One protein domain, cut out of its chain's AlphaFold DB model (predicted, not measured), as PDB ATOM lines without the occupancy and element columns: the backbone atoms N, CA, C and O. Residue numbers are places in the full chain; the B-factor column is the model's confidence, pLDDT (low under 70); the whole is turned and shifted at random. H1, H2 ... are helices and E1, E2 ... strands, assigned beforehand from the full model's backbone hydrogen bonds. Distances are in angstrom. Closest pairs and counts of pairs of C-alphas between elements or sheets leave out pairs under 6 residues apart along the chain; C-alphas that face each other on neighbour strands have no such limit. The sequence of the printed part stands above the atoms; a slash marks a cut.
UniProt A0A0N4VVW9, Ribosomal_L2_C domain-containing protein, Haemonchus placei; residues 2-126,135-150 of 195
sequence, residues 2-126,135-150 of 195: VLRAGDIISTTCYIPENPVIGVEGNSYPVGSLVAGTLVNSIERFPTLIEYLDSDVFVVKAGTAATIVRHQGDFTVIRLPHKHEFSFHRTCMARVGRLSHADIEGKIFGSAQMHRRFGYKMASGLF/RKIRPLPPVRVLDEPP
ATOM      1  N   VAL A   2     -35.688 -33.893  -0.873       77.81
ATOM      2  CA  VAL A   2     -35.324 -33.202  -2.125       77.81
ATOM      3  C   VAL A   2     -34.488 -34.138  -3.000       77.81
ATOM      4  O   VAL A   2     -33.520 -34.687  -2.481       77.81
ATOM      5  N   LEU A   3     -34.846 -34.273  -4.284       88.88
ATOM      6  CA  LEU A   3     -34.067 -34.982  -5.312       88.88
ATOM      7  C   LEU A   3     -32.638 -34.443  -5.410       88.88
ATOM      8  O   LEU A   3     -32.429 -33.228  -5.481       88.88
ATOM      9  N   ARG A   4     -31.664 -35.348  -5.461       92.81
ATOM     10  CA  ARG A   4     -30.233 -35.048  -5.548       92.81
ATOM     11  C   ARG A   4     -29.595 -35.795  -6.711       92.81
ATOM     12  O   ARG A   4     -30.123 -36.777  -7.226       92.81
ATOM     13  N   ALA A   5     -28.429 -35.312  -7.129       93.56
ATOM     14  CA  ALA A   5     -27.616 -36.028  -8.098       93.56
ATOM     15  C   ALA A   5     -27.204 -37.392  -7.518       93.56
ATOM     16  O   ALA A   5     -26.694 -37.454  -6.400       93.56
ATOM     17  N   GLY A   6     -27.428 -38.460  -8.285       94.25
ATOM     18  CA  GLY A   6     -27.170 -39.842  -7.867       94.25
ATOM     19  C   GLY A   6     -28.397 -40.598  -7.348       94.25
ATOM     20  O   GLY A   6     -28.310 -41.813  -7.187       94.25
ATOM     21  N   ASP A   7     -29.537 -39.929  -7.137       93.44
ATOM     22  CA  ASP A   7     -30.781 -40.609  -6.765       93.44
ATOM     23  C   ASP A   7     -31.324 -41.437  -7.943       93.44
ATOM     24  O   ASP A   7     -31.380 -40.969  -9.085       93.44
ATOM     25  N   ILE A   8     -31.768 -42.664  -7.657       94.12
ATOM     26  CA  ILE A   8     -32.418 -43.542  -8.635       94.12
ATOM     27  C   ILE A   8     -33.925 -43.316  -8.547       94.12
ATOM     28  O   ILE A   8     -34.531 -43.550  -7.503       94.12
ATOM     29  N   ILE A   9     -34.525 -42.883  -9.655       94.75
ATOM     30  CA  ILE A   9     -35.975 -42.726  -9.786       94.75
ATOM     31  C   ILE A   9     -36.561 -43.856 -10.625       94.75
ATOM     32  O   ILE A   9     -35.927 -44.349 -11.559       94.75
ATOM     33  N   SER A  10     -37.792 -44.238 -10.311       94.88
ATOM     34  CA  SER A  10     -38.541 -45.246 -11.054       94.88
ATOM     35  C   SER A  10     -39.873 -44.699 -11.549       94.88
ATOM     36  O   SER A  10     -40.549 -43.940 -10.849       94.88
ATOM     37  N   THR A  11     -40.277 -45.164 -12.725       94.88
ATOM     38  CA  THR A  11     -41.594 -44.913 -13.309       94.88
ATOM     39  C   THR A  11     -42.339 -46.234 -13.398       94.88
ATOM     40  O   THR A  11     -41.793 -47.218 -13.892       94.88
ATOM     41  N   THR A  12     -43.583 -46.263 -12.929       94.06
ATOM     42  CA  THR A  12     -44.441 -47.451 -13.003       94.06
ATOM     43  C   THR A  12     -45.806 -47.055 -13.543       94.06
ATOM     44  O   THR A  12     -46.340 -46.049 -13.100       94.06
ATOM     45  N   CYS A  13     -46.373 -47.840 -14.461       92.56
ATOM     46  CA  CYS A  13     -47.722 -47.615 -15.006       92.56
ATOM     47  C   CYS A  13     -48.757 -48.606 -14.440       92.56
ATOM     48  O   CYS A  13     -49.880 -48.694 -14.928       92.56
ATOM     49  N   TYR A  14     -48.368 -49.396 -13.437       94.31
ATOM     50  CA  TYR A  14     -49.216 -50.415 -12.832       94.31
ATOM     51  C   TYR A  14     -50.130 -49.791 -11.773       94.31
ATOM     52  O   TYR A  14     -49.653 -49.083 -10.888       94.31
ATOM     53  N   ILE A  15     -51.435 -50.064 -11.863       94.94
ATOM     54  CA  ILE A  15     -52.420 -49.671 -10.851       94.94
ATOM     55  C   ILE A  15     -52.695 -50.901  -9.971       94.94
ATOM     56  O   ILE A  15     -53.357 -51.830 -10.438       94.94
ATOM     57  N   PRO A  16     -52.174 -50.942  -8.735       94.56
ATOM     58  CA  PRO A  16     -52.484 -51.993  -7.777       94.56
ATOM     59  C   PRO A  16     -53.913 -51.845  -7.242       94.56
ATOM     60  O   PRO A  16     -54.495 -50.764  -7.279       94.56
ATOM     61  N   GLU A  17     -54.460 -52.933  -6.699       92.44
ATOM     62  CA  GLU A  17     -55.774 -52.930  -6.037       92.44
ATOM     63  C   GLU A  17     -55.777 -52.052  -4.775       92.44
ATOM     64  O   GLU A  17     -56.714 -51.294  -4.533       92.44
ATOM     65  N   ASN A  18     -54.687 -52.106  -4.005       94.12
ATOM     66  CA  ASN A  18     -54.493 -51.282  -2.819       94.12
ATOM     67  C   ASN A  18     -53.641 -50.046  -3.151       94.12
ATOM     68  O   ASN A  18     -52.561 -50.212  -3.727       94.12
ATOM     69  N   PRO A  19     -54.049 -48.829  -2.740       93.81
ATOM     70  CA  PRO A  19     -53.257 -47.621  -2.947       93.81
ATOM     71  C   PRO A  19     -51.870 -47.693  -2.293       93.81
ATOM     72  O   PRO A  19     -51.706 -48.178  -1.173       93.81
ATOM     73  N   VAL A  20     -50.870 -47.155  -2.983       94.31
ATOM     74  CA  VAL A  20     -49.458 -47.162  -2.597       94.31
ATOM     75  C   VAL A  20     -49.036 -45.789  -2.082       94.31
ATOM     76  O   VAL A  20     -49.440 -44.738  -2.587       94.31
ATOM     77  N   ILE A  21     -48.176 -45.796  -1.065       94.75
ATOM     78  CA  ILE A  21     -47.506 -44.590  -0.585       94.75
ATOM     79  C   ILE A  21     -46.412 -44.229  -1.592       94.75
ATOM     80  O   ILE A  21     -45.403 -44.923  -1.711       94.75
ATOM     81  N   GLY A  22     -46.630 -43.145  -2.332       91.69
ATOM     82  CA  GLY A  22     -45.696 -42.677  -3.349       91.69
ATOM     83  C   GLY A  22     -44.357 -42.228  -2.760       91.69
ATOM     84  O   GLY A  22     -44.318 -41.442  -1.812       91.69
ATOM     85  N   VAL A  23     -43.258 -42.684  -3.362       94.50
ATOM     86  CA  VAL A  23     -41.907 -42.191  -3.059       94.50
ATOM     87  C   VAL A  23     -41.656 -40.907  -3.845       94.50
ATOM     88  O   VAL A  23     -41.905 -40.849  -5.048       94.50
ATOM     89  N   GLU A  24     -41.166 -39.865  -3.175       93.94
ATOM     90  CA  GLU A  24     -40.877 -38.583  -3.817       93.94
ATOM     91  C   GLU A  24     -39.867 -38.742  -4.958       93.94
ATOM     92  O   GLU A  24     -38.834 -39.390  -4.813       93.94
ATOM     93  N   GLY A  25     -40.173 -38.143  -6.106       93.25
ATOM     94  CA  GLY A  25     -39.349 -38.222  -7.304       93.25
ATOM     95  C   GLY A  25     -39.745 -39.326  -8.280       93.25
ATOM     96  O   GLY A  25     -39.466 -39.147  -9.468       93.25
ATOM     97  N   ASN A  26     -40.439 -40.371  -7.821       95.44
ATOM     98  CA  ASN A  26     -40.978 -41.436  -8.665       95.44
ATOM     99  C   ASN A  26     -42.291 -41.025  -9.339       95.44
ATOM    100  O   ASN A  26     -43.008 -40.135  -8.867       95.44
ATOM    101  N   SER A  27     -42.608 -41.719 -10.430       96.00
ATOM    102  CA  SER A  27     -43.806 -41.479 -11.234       96.00
ATOM    103  C   SER A  27     -44.744 -42.682 -11.204       96.00
ATOM    104  O   SER A  27     -44.320 -43.822 -11.415       96.00
ATOM    105  N   TYR A  28     -46.024 -42.406 -10.961       96.38
ATOM    106  CA  TYR A  28     -47.083 -43.396 -10.786       96.38
ATOM    107  C   TYR A  28     -48.367 -42.936 -11.492       96.38
ATOM    108  O   TYR A  28     -48.573 -41.726 -11.640       96.38
ATOM    109  N   PRO A  29     -49.274 -43.851 -11.869       95.94
ATOM    110  CA  PRO A  29     -50.620 -43.471 -12.268       95.94
ATOM    111  C   PRO A  29     -51.360 -42.888 -11.060       95.94
ATOM    112  O   PRO A  29     -51.276 -43.425  -9.951       95.94
ATOM    113  N   VAL A  30     -52.114 -41.807 -11.254       95.81
ATOM    114  CA  VAL A  30     -52.799 -41.086 -10.165       95.81
ATOM    115  C   VAL A  30     -53.759 -41.969  -9.371       95.81
ATOM    116  O   VAL A  30     -53.926 -41.752  -8.174       95.81
ATOM    117  N   GLY A  31     -54.343 -42.993  -9.998       95.56
ATOM    118  CA  GLY A  31     -55.217 -43.960  -9.334       95.56
ATOM    119  C   GLY A  31     -54.506 -44.934  -8.394       95.56
ATOM    120  O   GLY A  31     -55.165 -45.554  -7.571       95.56
ATOM    121  N   SER A  32     -53.181 -45.073  -8.492       96.25
ATOM    122  CA  SER A  32     -52.405 -45.950  -7.602       96.25
ATOM    123  C   SER A  32     -51.982 -45.283  -6.298       96.25
ATOM    124  O   SER A  32     -51.557 -45.971  -5.377       96.25
ATOM    125  N   LEU A  33     -52.045 -43.954  -6.215       96.81
ATOM    126  CA  LEU A  33     -51.503 -43.187  -5.097       96.81
ATOM    127  C   LEU A  33     -52.550 -42.981  -4.005       96.81
ATOM    128  O   LEU A  33     -53.716 -42.767  -4.295       96.81
ATOM    129  N   VAL A  34     -52.128 -42.987  -2.740       96.62
ATOM    130  CA  VAL A  34     -53.018 -42.718  -1.595       96.62
ATOM    131  C   VAL A  34     -53.555 -41.276  -1.623       96.62
ATOM    132  O   VAL A  34     -52.831 -40.322  -1.910       96.62
ATOM    133  N   ALA A  35     -54.817 -41.078  -1.235       96.25
ATOM    134  CA  ALA A  35     -55.375 -39.739  -1.044       96.25
ATOM    135  C   ALA A  35     -54.551 -38.914  -0.031       96.25
ATOM    136  O   ALA A  35     -54.167 -39.387   1.036       96.25
ATOM    137  N   GLY A  36     -54.287 -37.652  -0.356       96.12
ATOM    138  CA  GLY A  36     -53.428 -36.753   0.415       96.12
ATOM    139  C   GLY A  36     -51.990 -36.661  -0.100       96.12
ATOM    140  O   GLY A  36     -51.273 -35.744   0.306       96.12
ATOM    141  N   THR A  37     -51.562 -37.526  -1.028       96.75
ATOM    142  CA  THR A  37     -50.228 -37.410  -1.635       96.75
ATOM    143  C   THR A  37     -50.085 -36.107  -2.418       96.75
ATOM    144  O   THR A  37     -50.990 -35.688  -3.150       96.75
ATOM    145  N   LEU A  38     -48.914 -35.484  -2.282       96.81
ATOM    146  CA  LEU A  38     -48.520 -34.340  -3.091       96.81
ATOM    147  C   LEU A  38     -47.960 -34.825  -4.423       96.81
ATOM    148  O   LEU A  38     -47.086 -35.689  -4.446       96.81
ATOM    149  N   VAL A  39     -48.453 -34.249  -5.511       97.00
ATOM    150  CA  VAL A  39     -48.076 -34.618  -6.875       97.00
ATOM    151  C   VAL A  39     -47.800 -33.384  -7.727       97.00
ATOM    152  O   VAL A  39     -48.357 -32.306  -7.502       97.00
ATOM    153  N   ASN A  40     -46.945 -33.543  -8.727       95.75
ATOM    154  CA  ASN A  40     -46.644 -32.552  -9.748       95.75
ATOM    155  C   ASN A  40     -46.605 -33.199 -11.137       95.75
ATOM    156  O   ASN A  40     -46.716 -34.420 -11.256       95.75
ATOM    157  N   SER A  41     -46.485 -32.366 -12.177       94.69
ATOM    158  CA  SER A  41     -46.398 -32.818 -13.570       94.69
ATOM    159  C   SER A  41     -47.475 -33.855 -13.919       94.69
ATOM    160  O   SER A  41     -47.163 -34.967 -14.332       94.69
ATOM    161  N   ILE A  42     -48.742 -33.506 -13.674       94.69
ATOM    162  CA  ILE A  42     -49.885 -34.412 -13.853       94.69
ATOM    163  C   ILE A  42     -50.337 -34.369 -15.308       94.69
ATOM    164  O   ILE A  42     -50.657 -33.293 -15.810       94.69
ATOM    165  N   GLU A  43     -50.436 -35.519 -15.960       92.31
ATOM    166  CA  GLU A  43     -50.984 -35.618 -17.311       92.31
ATOM    167  C   GLU A  43     -52.467 -35.231 -17.355       92.31
ATOM    168  O   GLU A  43     -53.285 -35.653 -16.531       92.31
ATOM    169  N   ARG A  44     -52.830 -34.426 -18.352       89.69
ATOM    170  CA  ARG A  44     -54.204 -33.992 -18.601       89.69
ATOM    171  C   ARG A  44     -55.091 -35.145 -19.059       89.69
ATOM    172  O   ARG A  44     -56.225 -35.226 -18.597       89.69
ATOM    173  N   PHE A  45     -54.568 -36.011 -19.925       89.81
ATOM    174  CA  PHE A  45     -55.233 -37.205 -20.444       89.81
ATOM    175  C   PHE A  45     -54.248 -38.388 -20.466       89.81
ATOM    176  O   PHE A  45     -53.052 -38.149 -20.616       89.81
ATOM    177  N   PRO A  46     -54.716 -39.648 -20.358       85.00
ATOM    178  CA  PRO A  46     -53.844 -40.831 -20.343       85.00
ATOM    179  C   PRO A  46     -53.054 -41.085 -21.625       85.00
ATOM    180  O   PRO A  46     -51.995 -41.704 -21.599       85.00
ATOM    181  N   THR A  47     -53.620 -40.695 -22.763       75.69
ATOM    182  CA  THR A  47     -53.007 -40.861 -24.078       75.69
ATOM    183  C   THR A  47     -52.610 -39.494 -24.592       75.69
ATOM    184  O   THR A  47     -53.471 -38.638 -24.807       75.69
ATOM    185  N   LEU A  48     -51.310 -39.296 -24.800       61.75
ATOM    186  CA  LEU A  48     -50.790 -38.104 -25.458       61.75
ATOM    187  C   LEU A  48     -51.184 -38.162 -26.933       61.75
ATOM    188  O   LEU A  48     -50.766 -39.063 -27.658       61.75
ATOM    189  N   ILE A  49     -52.018 -37.219 -27.360       58.03
ATOM    190  CA  ILE A  49     -52.368 -37.051 -28.776       58.03
ATOM    191  C   ILE A  49     -51.335 -36.140 -29.445       58.03
ATOM    192  O   ILE A  49     -50.981 -36.354 -30.601       58.03
ATOM    193  N   GLU A  50     -50.781 -35.184 -28.697       57.91
ATOM    194  CA  GLU A  50     -49.741 -34.262 -29.140       57.91
ATOM    195  C   GLU A  50     -48.709 -34.106 -28.006       57.91
ATOM    196  O   GLU A  50     -49.048 -34.214 -26.834       57.91
ATOM    197  N   TYR A  51     -47.424 -33.916 -28.315       57.66
ATOM    198  CA  TYR A  51     -46.388 -33.672 -27.298       57.66
ATOM    199  C   TYR A  51     -46.370 -32.187 -26.909       57.66
ATOM    200  O   TYR A  51     -45.373 -31.496 -27.127       57.66
ATOM    201  N   LEU A  52     -47.494 -31.663 -26.412       62.56
ATOM    202  CA  LEU A  52     -47.631 -30.241 -26.113       62.56
ATOM    203  C   LEU A  52     -47.422 -29.963 -24.619       62.56
ATOM    204  O   LEU A  52     -47.953 -30.649 -23.750       62.56
ATOM    205  N   ASP A  53     -46.716 -28.874 -24.300       59.78
ATOM    206  CA  ASP A  53     -46.534 -28.403 -22.912       59.78
ATOM    207  C   ASP A  53     -47.875 -28.105 -22.202       59.78
ATOM    208  O   ASP A  53     -47.935 -28.040 -20.973       59.78
ATOM    209  N   SER A  54     -48.972 -27.931 -22.952       61.34
ATOM    210  CA  SER A  54     -50.325 -27.733 -22.411       61.34
ATOM    211  C   SER A  54     -50.975 -28.993 -21.840       61.34
ATOM    212  O   SER A  54     -52.051 -28.901 -21.239       61.34
ATOM    213  N   ASP A  55     -50.354 -30.154 -22.033       79.81
ATOM    214  CA  ASP A  55     -50.925 -31.444 -21.656       79.81
ATOM    215  C   ASP A  55     -50.551 -31.859 -20.237       79.81
ATOM    216  O   ASP A  55     -51.015 -32.886 -19.748       79.81
ATOM    217  N   VAL A  56     -49.767 -31.035 -19.535       89.56
ATOM    218  CA  VAL A  56     -49.314 -31.307 -18.173       89.56
ATOM    219  C   VAL A  56     -49.728 -30.184 -17.223       89.56
ATOM    220  O   VAL A  56     -49.452 -29.003 -17.425       89.56
ATOM    221  N   PHE A  57     -50.368 -30.556 -16.119       92.69
ATOM    222  CA  PHE A  57     -50.679 -29.658 -15.016       92.69
ATOM    223  C   PHE A  57     -49.531 -29.588 -14.009       92.69
ATOM    224  O   PHE A  57     -48.812 -30.555 -13.774       92.69
ATOM    225  N   VAL A  58     -49.439 -28.447 -13.314       93.88
ATOM    226  CA  VAL A  58     -48.496 -28.230 -12.200       93.88
ATOM    227  C   VAL A  58     -47.042 -28.372 -12.660       93.88
ATOM    228  O   VAL A  58     -46.339 -29.297 -12.270       93.88
ATOM    229  N   VAL A  59     -46.597 -27.425 -13.491       93.31
ATOM    230  CA  VAL A  59     -45.211 -27.336 -14.006       93.31
ATOM    231  C   VAL A  59     -44.444 -26.159 -13.381       93.31
ATOM    232  O   VAL A  59     -43.224 -26.053 -13.479       93.31
ATOM    233  N   LYS A  60     -45.139 -25.250 -12.685       93.06
ATOM    234  CA  LYS A  60     -44.521 -24.064 -12.082       93.06
ATOM    235  C   LYS A  60     -43.605 -24.457 -10.915       93.06
ATOM    236  O   LYS A  60     -43.998 -25.237 -10.045       93.06
ATOM    237  N   ALA A  61     -42.417 -23.855 -10.855       94.19
ATOM    238  CA  ALA A  61     -41.472 -24.019  -9.748       94.19
ATOM    239  C   ALA A  61     -42.148 -23.847  -8.374       94.19
ATOM    240  O   ALA A  61     -43.007 -22.979  -8.193       94.19
ATOM    241  N   GLY A  62     -41.796 -24.712  -7.422       92.69
ATOM    242  CA  GLY A  62     -42.353 -24.709  -6.069       92.69
ATOM    243  C   GLY A  62     -43.791 -25.202  -5.918       92.69
ATOM    244  O   GLY A  62     -44.268 -25.311  -4.789       92.69
ATOM    245  N   THR A  63     -44.504 -25.498  -7.006       95.12
ATOM    246  CA  THR A  63     -45.914 -25.897  -6.922       95.12
ATOM    247  C   THR A  63     -46.089 -27.407  -6.749       95.12
ATOM    248  O   THR A  63     -45.223 -28.207  -7.107       95.12
ATOM    249  N   ALA A  64     -47.207 -27.785  -6.128       96.56
ATOM    250  CA  ALA A  64     -47.675 -29.158  -5.981       96.56
ATOM    251  C   ALA A  64     -49.205 -29.148  -5.906       96.56
ATOM    252  O   ALA A  64     -49.796 -28.217  -5.352       96.56
ATOM    253  N   ALA A  65     -49.836 -30.185  -6.433       97.50
ATOM    254  CA  ALA A  65     -51.244 -30.478  -6.229       97.50
ATOM    255  C   ALA A  65     -51.413 -31.596  -5.196       97.50
ATOM    256  O   ALA A  65     -50.462 -32.288  -4.845       97.50
ATOM    257  N   THR A  66     -52.629 -31.755  -4.681       97.88
ATOM    258  CA  THR A  66     -52.959 -32.781  -3.683       97.88
ATOM    259  C   THR A  66     -54.041 -33.697  -4.227       97.88
ATOM    260  O   THR A  66     -55.085 -33.209  -4.666       97.88
ATOM    261  N   ILE A  67     -53.826 -35.009  -4.156       97.50
ATOM    262  CA  ILE A  67     -54.883 -35.988  -4.434       97.50
ATOM    263  C   ILE A  67     -55.924 -35.898  -3.319       97.50
ATOM    264  O   ILE A  67     -55.581 -36.005  -2.146       97.50
ATOM    265  N   VAL A  68     -57.188 -35.656  -3.661       97.19
ATOM    266  CA  VAL A  68     -58.265 -35.497  -2.673       97.19
ATOM    267  C   VAL A  68     -58.967 -36.824  -2.426       97.19
ATOM    268  O   VAL A  68     -59.156 -37.208  -1.277       97.19
ATOM    269  N   ARG A  69     -59.394 -37.496  -3.500       96.06
ATOM    270  CA  ARG A  69     -60.178 -38.737  -3.442       96.06
ATOM    271  C   ARG A  69     -60.187 -39.449  -4.791       96.06
ATOM    272  O   ARG A  69     -60.101 -38.790  -5.828       96.06
ATOM    273  N   HIS A  70     -60.396 -40.760  -4.766       95.38
ATOM    274  CA  HIS A  70     -60.696 -41.564  -5.953       95.38
ATOM    275  C   HIS A  70     -62.210 -41.759  -6.074       95.38
ATOM    276  O   HIS A  70     -62.907 -41.898  -5.070       95.38
ATOM    277  N   GLN A  71     -62.723 -41.717  -7.298       94.00
ATOM    278  CA  GLN A  71     -64.129 -41.889  -7.650       94.00
ATOM    279  C   GLN A  71     -64.212 -42.761  -8.903       94.00
ATOM    280  O   GLN A  71     -64.123 -42.256 -10.022       94.00
ATOM    281  N   GLY A  72     -64.369 -44.073  -8.711       91.88
ATOM    282  CA  GLY A  72     -64.387 -45.035  -9.814       91.88
ATOM    283  C   GLY A  72     -63.118 -44.927 -10.659       91.88
ATOM    284  O   GLY A  72     -62.010 -45.038 -10.134       91.88
ATOM    285  N   ASP A  73     -63.286 -44.650 -11.951       93.06
ATOM    286  CA  ASP A  73     -62.177 -44.523 -12.900       93.06
ATOM    287  C   ASP A  73     -61.493 -43.157 -12.908       93.06
ATOM    288  O   ASP A  73     -60.502 -42.968 -13.612       93.06
ATOM    289  N   PHE A  74     -61.962 -42.214 -12.091       95.38
ATOM    290  CA  PHE A  74     -61.377 -40.889 -11.990       95.38
ATOM    291  C   PHE A  74     -60.814 -40.605 -10.599       95.38
ATOM    292  O   PHE A  74     -61.265 -41.110  -9.574       95.38
ATOM    293  N   THR A  75     -59.810 -39.742 -10.549       96.44
ATOM    294  CA  THR A  75     -59.171 -39.257  -9.331       96.44
ATOM    295  C   THR A  75     -59.292 -37.745  -9.278       96.44
ATOM    296  O   THR A  75     -58.876 -37.038 -10.198       96.44
ATOM    297  N   VAL A  76     -59.866 -37.232  -8.190       97.38
ATOM    298  CA  VAL A  76     -60.007 -35.792  -7.982       97.38
ATOM    299  C   VAL A  76     -58.743 -35.245  -7.351       97.38
ATOM    300  O   VAL A  76     -58.341 -35.653  -6.258       97.38
ATOM    301  N   ILE A  77     -58.150 -34.275  -8.030       97.56
ATOM    302  CA  ILE A  77     -56.915 -33.622  -7.634       97.56
ATOM    303  C   ILE A  77     -57.175 -32.127  -7.474       97.56
ATOM    304  O   ILE A  77     -57.760 -31.467  -8.334       97.56
ATOM    305  N   ARG A  78     -56.710 -31.580  -6.351       97.62
ATOM    306  CA  ARG A  78     -56.781 -30.157  -6.037       97.62
ATOM    307  C   ARG A  78     -55.485 -29.471  -6.444       97.62
ATOM    308  O   ARG A  78     -54.423 -29.760  -5.893       97.62
ATOM    309  N   LEU A  79     -55.587 -28.531  -7.376       95.94
ATOM    310  CA  LEU A  79     -54.477 -27.714  -7.862       95.94
ATOM    311  C   LEU A  79     -53.991 -26.717  -6.789       95.94
ATOM    312  O   LEU A  79     -54.734 -26.409  -5.851       95.94
ATOM    313  N   PRO A  80     -52.795 -26.113  -6.961       94.44
ATOM    314  CA  PRO A  80     -52.277 -25.075  -6.059       94.44
ATOM    315  C   PRO A  80     -53.253 -23.909  -5.823       94.44
ATOM    316  O   PRO A  80     -53.329 -23.355  -4.730       94.44
ATOM    317  N   HIS A  81     -54.053 -23.564  -6.837       91.94
ATOM    318  CA  HIS A  81     -55.066 -22.502  -6.781       91.94
ATOM    319  C   HIS A  81     -56.419 -22.960  -6.211       91.94
ATOM    320  O   HIS A  81     -57.420 -22.270  -6.386       91.94
ATOM    321  N   LYS A  82     -56.467 -24.117  -5.535       94.25
ATOM    322  CA  LYS A  82     -57.658 -24.727  -4.911       94.25
ATOM    323  C   LYS A  82     -58.747 -25.207  -5.877       94.25
ATOM    324  O   LYS A  82     -59.758 -25.719  -5.415       94.25
ATOM    325  N   HIS A  83     -58.552 -25.075  -7.187       95.19
ATOM    326  CA  HIS A  83     -59.452 -25.672  -8.171       95.19
ATOM    327  C   HIS A  83     -59.331 -27.195  -8.135       95.19
ATOM    328  O   HIS A  83     -58.220 -27.724  -8.076       95.19
ATOM    329  N   GLU A  84     -60.463 -27.884  -8.207       96.69
ATOM    330  CA  GLU A  84     -60.516 -29.340  -8.296       96.69
ATOM    331  C   GLU A  84     -60.743 -29.772  -9.745       96.69
ATOM    332  O   GLU A  84     -61.621 -29.255 -10.441       96.69
ATOM    333  N   PHE A  85     -59.943 -30.734 -10.188       96.06
ATOM    334  CA  PHE A  85     -60.083 -31.392 -11.479       96.06
ATOM    335  C   PHE A  85     -60.167 -32.899 -11.258       96.06
ATOM    336  O   PHE A  85     -59.520 -33.434 -10.359       96.06
ATOM    337  N   SER A  86     -60.981 -33.569 -12.064       96.56
ATOM    338  CA  SER A  86     -61.123 -35.020 -12.071       96.56
ATOM    339  C   SER A  86     -60.342 -35.570 -13.259       96.56
ATOM    340  O   SER A  86     -60.696 -35.284 -14.401       96.56
ATOM    341  N   PHE A  87     -59.275 -36.308 -12.972       95.38
ATOM    342  CA  PHE A  87     -58.376 -36.918 -13.954       95.38
ATOM    343  C   PHE A  87     -58.655 -38.407 -14.067       95.38
ATOM    344  O   PHE A  87     -59.027 -39.027 -13.071       95.38
ATOM    345  N   HIS A  88     -58.450 -39.004 -15.234       94.94
ATOM    346  CA  HIS A  88     -58.570 -40.452 -15.371       94.94
ATOM    347  C   HIS A  88     -57.496 -41.171 -14.533       94.94
ATOM    348  O   HIS A  88     -56.364 -40.702 -14.410       94.94
ATOM    349  N   ARG A  89     -57.832 -42.323 -13.942       94.38
ATOM    350  CA  ARG A  89     -56.975 -43.057 -12.991       94.38
ATOM    351  C   ARG A  89     -55.617 -43.469 -13.565       94.38
ATOM    352  O   ARG A  89     -54.675 -43.673 -12.804       94.38
ATOM    353  N   THR A  90     -55.530 -43.607 -14.885       94.38
ATOM    354  CA  THR A  90     -54.307 -44.002 -15.598       94.38
ATOM    355  C   THR A  90     -53.408 -42.826 -15.971       94.38
ATOM    356  O   THR A  90     -52.298 -43.086 -16.417       94.38
ATOM    357  N   CYS A  91     -53.844 -41.570 -15.796       93.56
ATOM    358  CA  CYS A  91     -52.970 -40.412 -16.000       93.56
ATOM    359  C   CYS A  91     -51.749 -40.524 -15.086       93.56
ATOM    360  O   CYS A  91     -51.889 -40.803 -13.891       93.56
ATOM    361  N   MET A  92     -50.560 -40.281 -15.620       94.44
ATOM    362  CA  MET A  92     -49.342 -40.303 -14.827       94.44
ATOM    363  C   MET A  92     -49.158 -38.990 -14.071       94.44
ATOM    364  O   MET A  92     -49.511 -37.903 -14.529       94.44
ATOM    365  N   ALA A  93     -48.576 -39.101 -12.883       95.75
ATOM    366  CA  ALA A  93     -48.098 -37.966 -12.119       95.75
ATOM    367  C   ALA A  93     -46.825 -38.344 -11.369       95.75
ATOM    368  O   ALA A  93     -46.601 -39.500 -10.993       95.75
ATOM    369  N   ARG A  94     -45.994 -37.342 -11.107       96.00
ATOM    370  CA  ARG A  94     -44.812 -37.503 -10.272       96.00
ATOM    371  C   ARG A  94     -45.134 -37.108  -8.837       96.00
ATOM    372  O   ARG A  94     -45.849 -36.141  -8.585       96.00
ATOM    373  N   VAL A  95     -44.612 -37.863  -7.880       96.75
ATOM    374  CA  VAL A  95     -44.836 -37.609  -6.453       96.75
ATOM    375  C   VAL A  95     -43.852 -36.556  -5.953       96.75
ATOM    376  O   VAL A  95     -42.648 -36.655  -6.188       96.75
ATOM    377  N   GLY A  96     -44.364 -35.564  -5.226       95.38
ATOM    378  CA  GLY A  96     -43.580 -34.500  -4.606       95.38
ATOM    379  C   GLY A  96     -43.951 -33.092  -5.062       95.38
ATOM    380  O   GLY A  96     -44.940 -32.855  -5.756       95.38
ATOM    381  N   ARG A  97     -43.132 -32.129  -4.632       94.94
ATOM    382  CA  ARG A  97     -43.229 -30.715  -5.023       94.94
ATOM    383  C   ARG A  97     -42.171 -30.396  -6.074       94.94
ATOM    384  O   ARG A  97     -41.078 -30.956  -6.042       94.94
ATOM    385  N   LEU A  98     -42.469 -29.478  -6.998       94.25
ATOM    386  CA  LEU A  98     -41.428 -28.950  -7.886       94.25
ATOM    387  C   LEU A  98     -40.322 -28.243  -7.098       94.25
ATOM    388  O   LEU A  98     -40.559 -27.609  -6.068       94.25
ATOM    389  N   SER A  99     -39.106 -28.327  -7.629       93.31
ATOM    390  CA  SER A  99     -37.946 -27.635  -7.081       93.31
ATOM    391  C   SER A  99     -38.108 -26.112  -7.143       93.31
ATOM    392  O   SER A  99     -39.042 -25.574  -7.745       93.31
ATOM    393  N   HIS A 100     -37.174 -25.415  -6.495       93.06
ATOM    394  CA  HIS A 100     -37.092 -23.959  -6.490       93.06
ATOM    395  C   HIS A 100     -38.340 -23.256  -5.908       93.06
ATOM    396  O   HIS A 100     -38.928 -22.362  -6.515       93.06
ATOM    397  N   ALA A 101     -38.750 -23.668  -4.703       92.56
ATOM    398  CA  ALA A 101     -39.925 -23.120  -4.014       92.56
ATOM    399  C   ALA A 101     -39.762 -21.671  -3.519       92.56
ATOM    400  O   ALA A 101     -40.748 -20.984  -3.279       92.56
ATOM    401  N   ASP A 102     -38.529 -21.191  -3.405       93.88
ATOM    402  CA  ASP A 102     -38.162 -19.830  -3.011       93.88
ATOM    403  C   ASP A 102     -38.345 -18.792  -4.133       93.88
ATOM    404  O   ASP A 102     -38.189 -17.597  -3.887       93.88
ATOM    405  N   ILE A 103     -38.705 -19.214  -5.354       92.06
ATOM    406  CA  ILE A 103     -38.861 -18.330  -6.522       92.06
ATOM    407  C   ILE A 103     -39.824 -17.159  -6.271       92.06
ATOM    408  O   ILE A 103     -39.573 -16.054  -6.740       92.06
ATOM    409  N   GLU A 104     -40.904 -17.374  -5.515       90.00
ATOM    410  CA  GLU A 104     -41.932 -16.353  -5.261       90.00
ATOM    411  C   GLU A 104     -41.435 -15.225  -4.344       90.00
ATOM    412  O   GLU A 104     -41.909 -14.097  -4.441       90.00
ATOM    413  N   GLY A 105     -40.437 -15.501  -3.500       91.94
ATOM    414  CA  GLY A 105     -39.812 -14.503  -2.630       91.94
ATOM    415  C   GLY A 105     -38.672 -13.720  -3.288       91.94
ATOM    416  O   GLY A 105     -38.129 -12.806  -2.670       91.94
ATOM    417  N   LYS A 106     -38.270 -14.066  -4.520       92.69
ATOM    418  CA  LYS A 106     -37.141 -13.411  -5.193       92.69
ATOM    419  C   LYS A 106     -37.525 -12.026  -5.714       92.69
ATOM    420  O   LYS A 106     -38.504 -11.854  -6.433       92.69
ATOM    421  N   ILE A 107     -36.691 -11.038  -5.397       93.81
ATOM    422  CA  ILE A 107     -36.860  -9.639  -5.809       93.81
ATOM    423  C   ILE A 107     -35.947  -9.361  -7.013       93.81
ATOM    424  O   ILE A 107     -34.770  -9.713  -6.996       93.81
ATOM    425  N   PHE A 108     -36.455  -8.689  -8.051       91.62
ATOM    426  CA  PHE A 108     -35.664  -8.334  -9.245       91.62
ATOM    427  C   PHE A 108     -34.591  -7.258  -8.986       91.62
ATOM    428  O   PHE A 108     -33.585  -7.193  -9.693       91.62
ATOM    429  N   GLY A 109     -34.806  -6.386  -7.999       94.94
ATOM    430  CA  GLY A 109     -33.853  -5.374  -7.525       94.94
ATOM    431  C   GLY A 109     -33.724  -4.122  -8.401       94.94
ATOM    432  O   GLY A 109     -33.667  -3.019  -7.870       94.94
ATOM    433  N   SER A 110     -33.709  -4.250  -9.732       94.62
ATOM    434  CA  SER A 110     -33.585  -3.108 -10.653       94.62
ATOM    435  C   SER A 110     -34.387  -3.283 -11.946       94.62
ATOM    436  O   SER A 110     -34.621  -4.401 -12.407       94.62
ATOM    437  N   ALA A 111     -34.733  -2.169 -12.599       92.81
ATOM    438  CA  ALA A 111     -35.390  -2.189 -13.911       92.81
ATOM    439  C   ALA A 111     -34.526  -2.853 -15.003       92.81
ATOM    440  O   ALA A 111     -35.059  -3.417 -15.956       92.81
ATOM    441  N   GLN A 112     -33.196  -2.837 -14.858       94.56
ATOM    442  CA  GLN A 112     -32.300  -3.509 -15.800       94.56
ATOM    443  C   GLN A 112     -32.402  -5.034 -15.693       94.56
ATOM    444  O   GLN A 112     -32.281  -5.722 -16.705       94.56
ATOM    445  N   MET A 113     -32.692  -5.570 -14.502       95.00
ATOM    446  CA  MET A 113     -32.967  -6.997 -14.337       95.00
ATOM    447  C   MET A 113     -34.217  -7.410 -15.125       95.00
ATOM    448  O   MET A 113     -34.171  -8.407 -15.838       95.00
ATOM    449  N   HIS A 114     -35.293  -6.612 -15.106       94.38
ATOM    450  CA  HIS A 114     -36.476  -6.875 -15.943       94.38
ATOM    451  C   HIS A 114     -36.120  -6.959 -17.433       94.38
ATOM    452  O   HIS A 114     -36.600  -7.857 -18.123       94.38
ATOM    453  N   ARG A 115     -35.220  -6.090 -17.917       94.12
ATOM    454  CA  ARG A 115     -34.742  -6.142 -19.308       94.12
ATOM    455  C   ARG A 115     -33.928  -7.403 -19.606       94.12
ATOM    456  O   ARG A 115     -34.055  -7.934 -20.703       94.12
ATOM    457  N   ARG A 116     -33.150  -7.921 -18.644       95.50
ATOM    458  CA  ARG A 116     -32.437  -9.210 -18.784       95.50
ATOM    459  C   ARG A 116     -33.395 -10.397 -18.914       95.50
ATOM    460  O   ARG A 116     -33.102 -11.312 -19.669       95.50
ATOM    461  N   PHE A 117     -34.543 -10.353 -18.235       94.00
ATOM    462  CA  PHE A 117     -35.629 -11.329 -18.401       94.00
ATOM    463  C   PHE A 117     -36.478 -11.100 -19.668       94.00
ATOM    464  O   PHE A 117     -37.418 -11.848 -19.916       94.00
ATOM    465  N   GLY A 118     -36.171 -10.076 -20.474       95.81
ATOM    466  CA  GLY A 118     -36.895  -9.766 -21.708       95.81
ATOM    467  C   GLY A 118     -38.190  -8.970 -21.513       95.81
ATOM    468  O   GLY A 118     -38.925  -8.750 -22.477       95.81
ATOM    469  N   TYR A 119     -38.480  -8.489 -20.302       94.88
ATOM    470  CA  TYR A 119     -39.655  -7.655 -20.056       94.88
ATOM    471  C   TYR A 119     -39.442  -6.225 -20.564       94.88
ATOM    472  O   TYR A 119     -38.453  -5.558 -20.239       94.88
ATOM    473  N   LYS A 120     -40.414  -5.729 -21.337       93.88
ATOM    474  CA  LYS A 120     -40.495  -4.327 -21.768       93.88
ATOM    475  C   LYS A 120     -41.311  -3.510 -20.769       93.88
ATOM    476  O   LYS A 120     -42.152  -4.041 -20.048       93.88
ATOM    477  N   MET A 121     -41.059  -2.205 -20.731       93.62
ATOM    478  CA  MET A 121     -41.860  -1.282 -19.924       93.62
ATOM    479  C   MET A 121     -43.286  -1.211 -20.484       93.62
ATOM    480  O   MET A 121     -43.478  -1.301 -21.698       93.62
ATOM    481  N   ALA A 122     -44.271  -1.049 -19.601       92.44
ATOM    482  CA  ALA A 122     -45.652  -0.807 -20.006       92.44
ATOM    483  C   ALA A 122     -45.786   0.538 -20.744       92.44
ATOM    484  O   ALA A 122     -44.910   1.403 -20.653       92.44
ATOM    485  N   SER A 123     -46.888   0.719 -21.475       94.94
ATOM    486  CA  SER A 123     -47.165   1.985 -22.155       94.94
ATOM    487  C   SER A 123     -47.403   3.120 -21.152       94.94
ATOM    488  O   SER A 123     -47.956   2.914 -20.073       94.94
ATOM    489  N   GLY A 124     -47.011   4.340 -21.527       95.88
ATOM    490  CA  GLY A 124     -47.294   5.558 -20.755       95.88
ATOM    491  C   GLY A 124     -48.703   6.122 -20.976       95.88
ATOM    492  O   GLY A 124     -48.999   7.216 -20.502       95.88
ATOM    493  N   LEU A 125     -49.560   5.415 -21.725       96.94
ATOM    494  CA  LEU A 125     -50.909   5.874 -22.047       96.94
ATOM    495  C   LEU A 125     -51.810   5.761 -20.815       96.94
ATOM    496  O   LEU A 125     -51.991   4.682 -20.245       96.94
ATOM    497  N   PHE A 126     -52.394   6.885 -20.416       96.38
ATOM    498  CA  PHE A 126     -53.308   6.931 -19.288       96.38
ATOM    499  C   PHE A 126     -54.673   6.337 -19.657       96.38
ATOM    500  O   PHE A 126     -55.335   6.805 -20.581       96.38
ATOM    501  N   ARG A 135     -62.134  -5.166  -6.542       96.12
ATOM    502  CA  ARG A 135     -61.977  -6.520  -5.973       96.12
ATOM    503  C   ARG A 135     -63.228  -7.363  -6.247       96.12
ATOM    504  O   ARG A 135     -64.331  -6.976  -5.871       96.12
ATOM    505  N   LYS A 136     -63.053  -8.535  -6.866       95.44
ATOM    506  CA  LYS A 136     -64.141  -9.485  -7.146       95.44
ATOM    507  C   LYS A 136     -64.006 -10.706  -6.243       95.44
ATOM    508  O   LYS A 136     -63.044 -11.459  -6.365       95.44
ATOM    509  N   ILE A 137     -64.968 -10.897  -5.347       95.81
ATOM    510  CA  ILE A 137     -65.069 -12.100  -4.518       95.81
ATOM    511  C   ILE A 137     -65.981 -13.068  -5.268       95.81
ATOM    512  O   ILE A 137     -67.157 -12.776  -5.464       95.81
ATOM    513  N   ARG A 138     -65.418 -14.175  -5.757       94.75
ATOM    514  CA  ARG A 138     -66.142 -15.206  -6.510       94.75
ATOM    515  C   ARG A 138     -66.051 -16.542  -5.772       94.75
ATOM    516  O   ARG A 138     -65.011 -16.798  -5.161       94.75
ATOM    517  N   PRO A 139     -67.099 -17.379  -5.824       96.12
ATOM    518  CA  PRO A 139     -67.011 -18.744  -5.328       96.12
ATOM    519  C   PRO A 139     -65.976 -19.544  -6.131       96.12
ATOM    520  O   PRO A 139     -65.661 -19.207  -7.276       96.12
ATOM    521  N   LEU A 140     -65.450 -20.604  -5.517       94.75
ATOM    522  CA  LEU A 140     -64.587 -21.561  -6.206       94.75
ATOM    523  C   LEU A 140     -65.370 -22.223  -7.351       94.75
ATOM    524  O   LEU A 140     -66.534 -22.583  -7.150       94.75
ATOM    525  N   PRO A 141     -64.768 -22.387  -8.540       95.19
ATOM    526  CA  PRO A 141     -65.409 -23.115  -9.625       95.19
ATOM    527  C   PRO A 141     -65.710 -24.569  -9.238       95.19
ATOM    528  O   PRO A 141     -64.963 -25.150  -8.444       95.19
ATOM    529  N   PRO A 142     -66.766 -25.169  -9.811       95.25
ATOM    530  CA  PRO A 142     -67.066 -26.579  -9.598       95.25
ATOM    531  C   PRO A 142     -65.964 -27.476 -10.180       95.25
ATOM    532  O   PRO A 142     -65.181 -27.049 -11.036       95.25
ATOM    533  N   VAL A 143     -65.939 -28.731  -9.724       95.25
ATOM    534  CA  VAL A 143     -65.005 -29.757 -10.208       95.25
ATOM    535  C   VAL A 143     -65.163 -29.924 -11.719       95.25
ATOM    536  O   VAL A 143     -66.272 -30.142 -12.205       95.25
ATOM    537  N   ARG A 144     -64.058 -29.835 -12.464       93.19
ATOM    538  CA  ARG A 144     -64.044 -30.088 -13.913       93.19
ATOM    539  C   ARG A 144     -63.553 -31.501 -14.194       93.19
ATOM    540  O   ARG A 144     -62.466 -31.858 -13.748       93.19
ATOM    541  N   VAL A 145     -64.331 -32.279 -14.938       93.56
ATOM    542  CA  VAL A 145     -63.934 -33.623 -15.383       93.56
ATOM    543  C   VAL A 145     -63.187 -33.509 -16.707       93.56
ATOM    544  O   VAL A 145     -63.657 -32.836 -17.623       93.56
ATOM    545  N   LEU A 146     -62.001 -34.110 -16.773       89.56
ATOM    546  CA  LEU A 146     -61.181 -34.200 -17.976       89.56
ATOM    547  C   LEU A 146     -61.313 -35.620 -18.522       89.56
ATOM    548  O   LEU A 146     -60.583 -36.511 -18.101       89.56
ATOM    549  N   ASP A 147     -62.295 -35.812 -19.396       86.12
ATOM    550  CA  ASP A 147     -62.585 -37.113 -20.001       86.12
ATOM    551  C   ASP A 147     -61.938 -37.205 -21.388       86.12
ATOM    552  O   ASP A 147     -60.957 -37.917 -21.589       86.12
ATOM    553  N   GLU A 148     -62.389 -36.349 -22.306       83.44
ATOM    554  CA  GLU A 148     -61.911 -36.322 -23.685       83.44
ATOM    555  C   GLU A 148     -61.137 -35.035 -24.018       83.44
ATOM    556  O   GLU A 148     -61.426 -33.956 -23.471       83.44
ATOM    557  N   PRO A 149     -60.154 -35.121 -24.934       81.56
ATOM    558  CA  PRO A 149     -59.507 -33.946 -25.502       81.56
ATOM    559  C   PRO A 149     -60.539 -33.055 -26.205       81.56
ATOM    560  O   PRO A 149     -61.488 -33.554 -26.813       81.56
ATOM    561  N   PRO A 150     -60.372 -31.721 -26.159       80.88
ATOM    562  CA  PRO A 150     -61.221 -30.847 -26.951       80.88
ATOM    563  C   PRO A 150     -61.049 -31.179 -28.443       80.88
ATOM    564  O   PRO A 150     -59.921 -31.442 -28.872       80.88
TER     565      PRO A 150
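Overview. This is residues 2 to 126 and 135 to 150 of the 195 residues of the protein "Ribosomal_L2_C domain-containing protein" of Haemonchus placei (UniProt A0A0N4VVW9). With little regular structure, a sheet curled like part of a barrel makes the body, and an arm with two short helices reaches away from it. The printed part has 141 residues, 38 in named elements, class mixed: E1 to E6, then H1, H2; the antiparallel sheet runs E1 E6 E2 E3 E4 E5. It is loose, radius of gyration of the C-alphas 18.3 A, spanning 60 by 43 by 30 A.

Arrangement. E1, residues 27 to 29, neighbours E6, residues 92 to 95: N 28 and O 93, 3.0 A. E2 to E5, residues 38 to 40, 65 to 71, 74 to 78 and 84 to 88, form a meander, each strand the antiparallel neighbour of the one before: N 39 and O 65, 2.9 A; N 77 and O 85, 2.8 A. H1, residues 101 to 105, and H2, residues 111 to 116, are not on the sheet. H1 has 0 of 1 O i to N i+4 pairs and 1 of 2 O i to N i+3 pairs within hydrogen-bond range; H2 has every O i to N i+4 pair.

Along the chain. E3 is 17.3 A long. E1 begins at C-alpha 27 (-43.806, -41.479, -11.234); H2 ends at C-alpha 116 (-32.437, -9.210, -18.784).

Size, cuts and confidence. C-alphas 126 and 135 are 20.8 A apart across the cut. The link E2 to E3 is long. Residues 48 to 54 have pLDDT under 70.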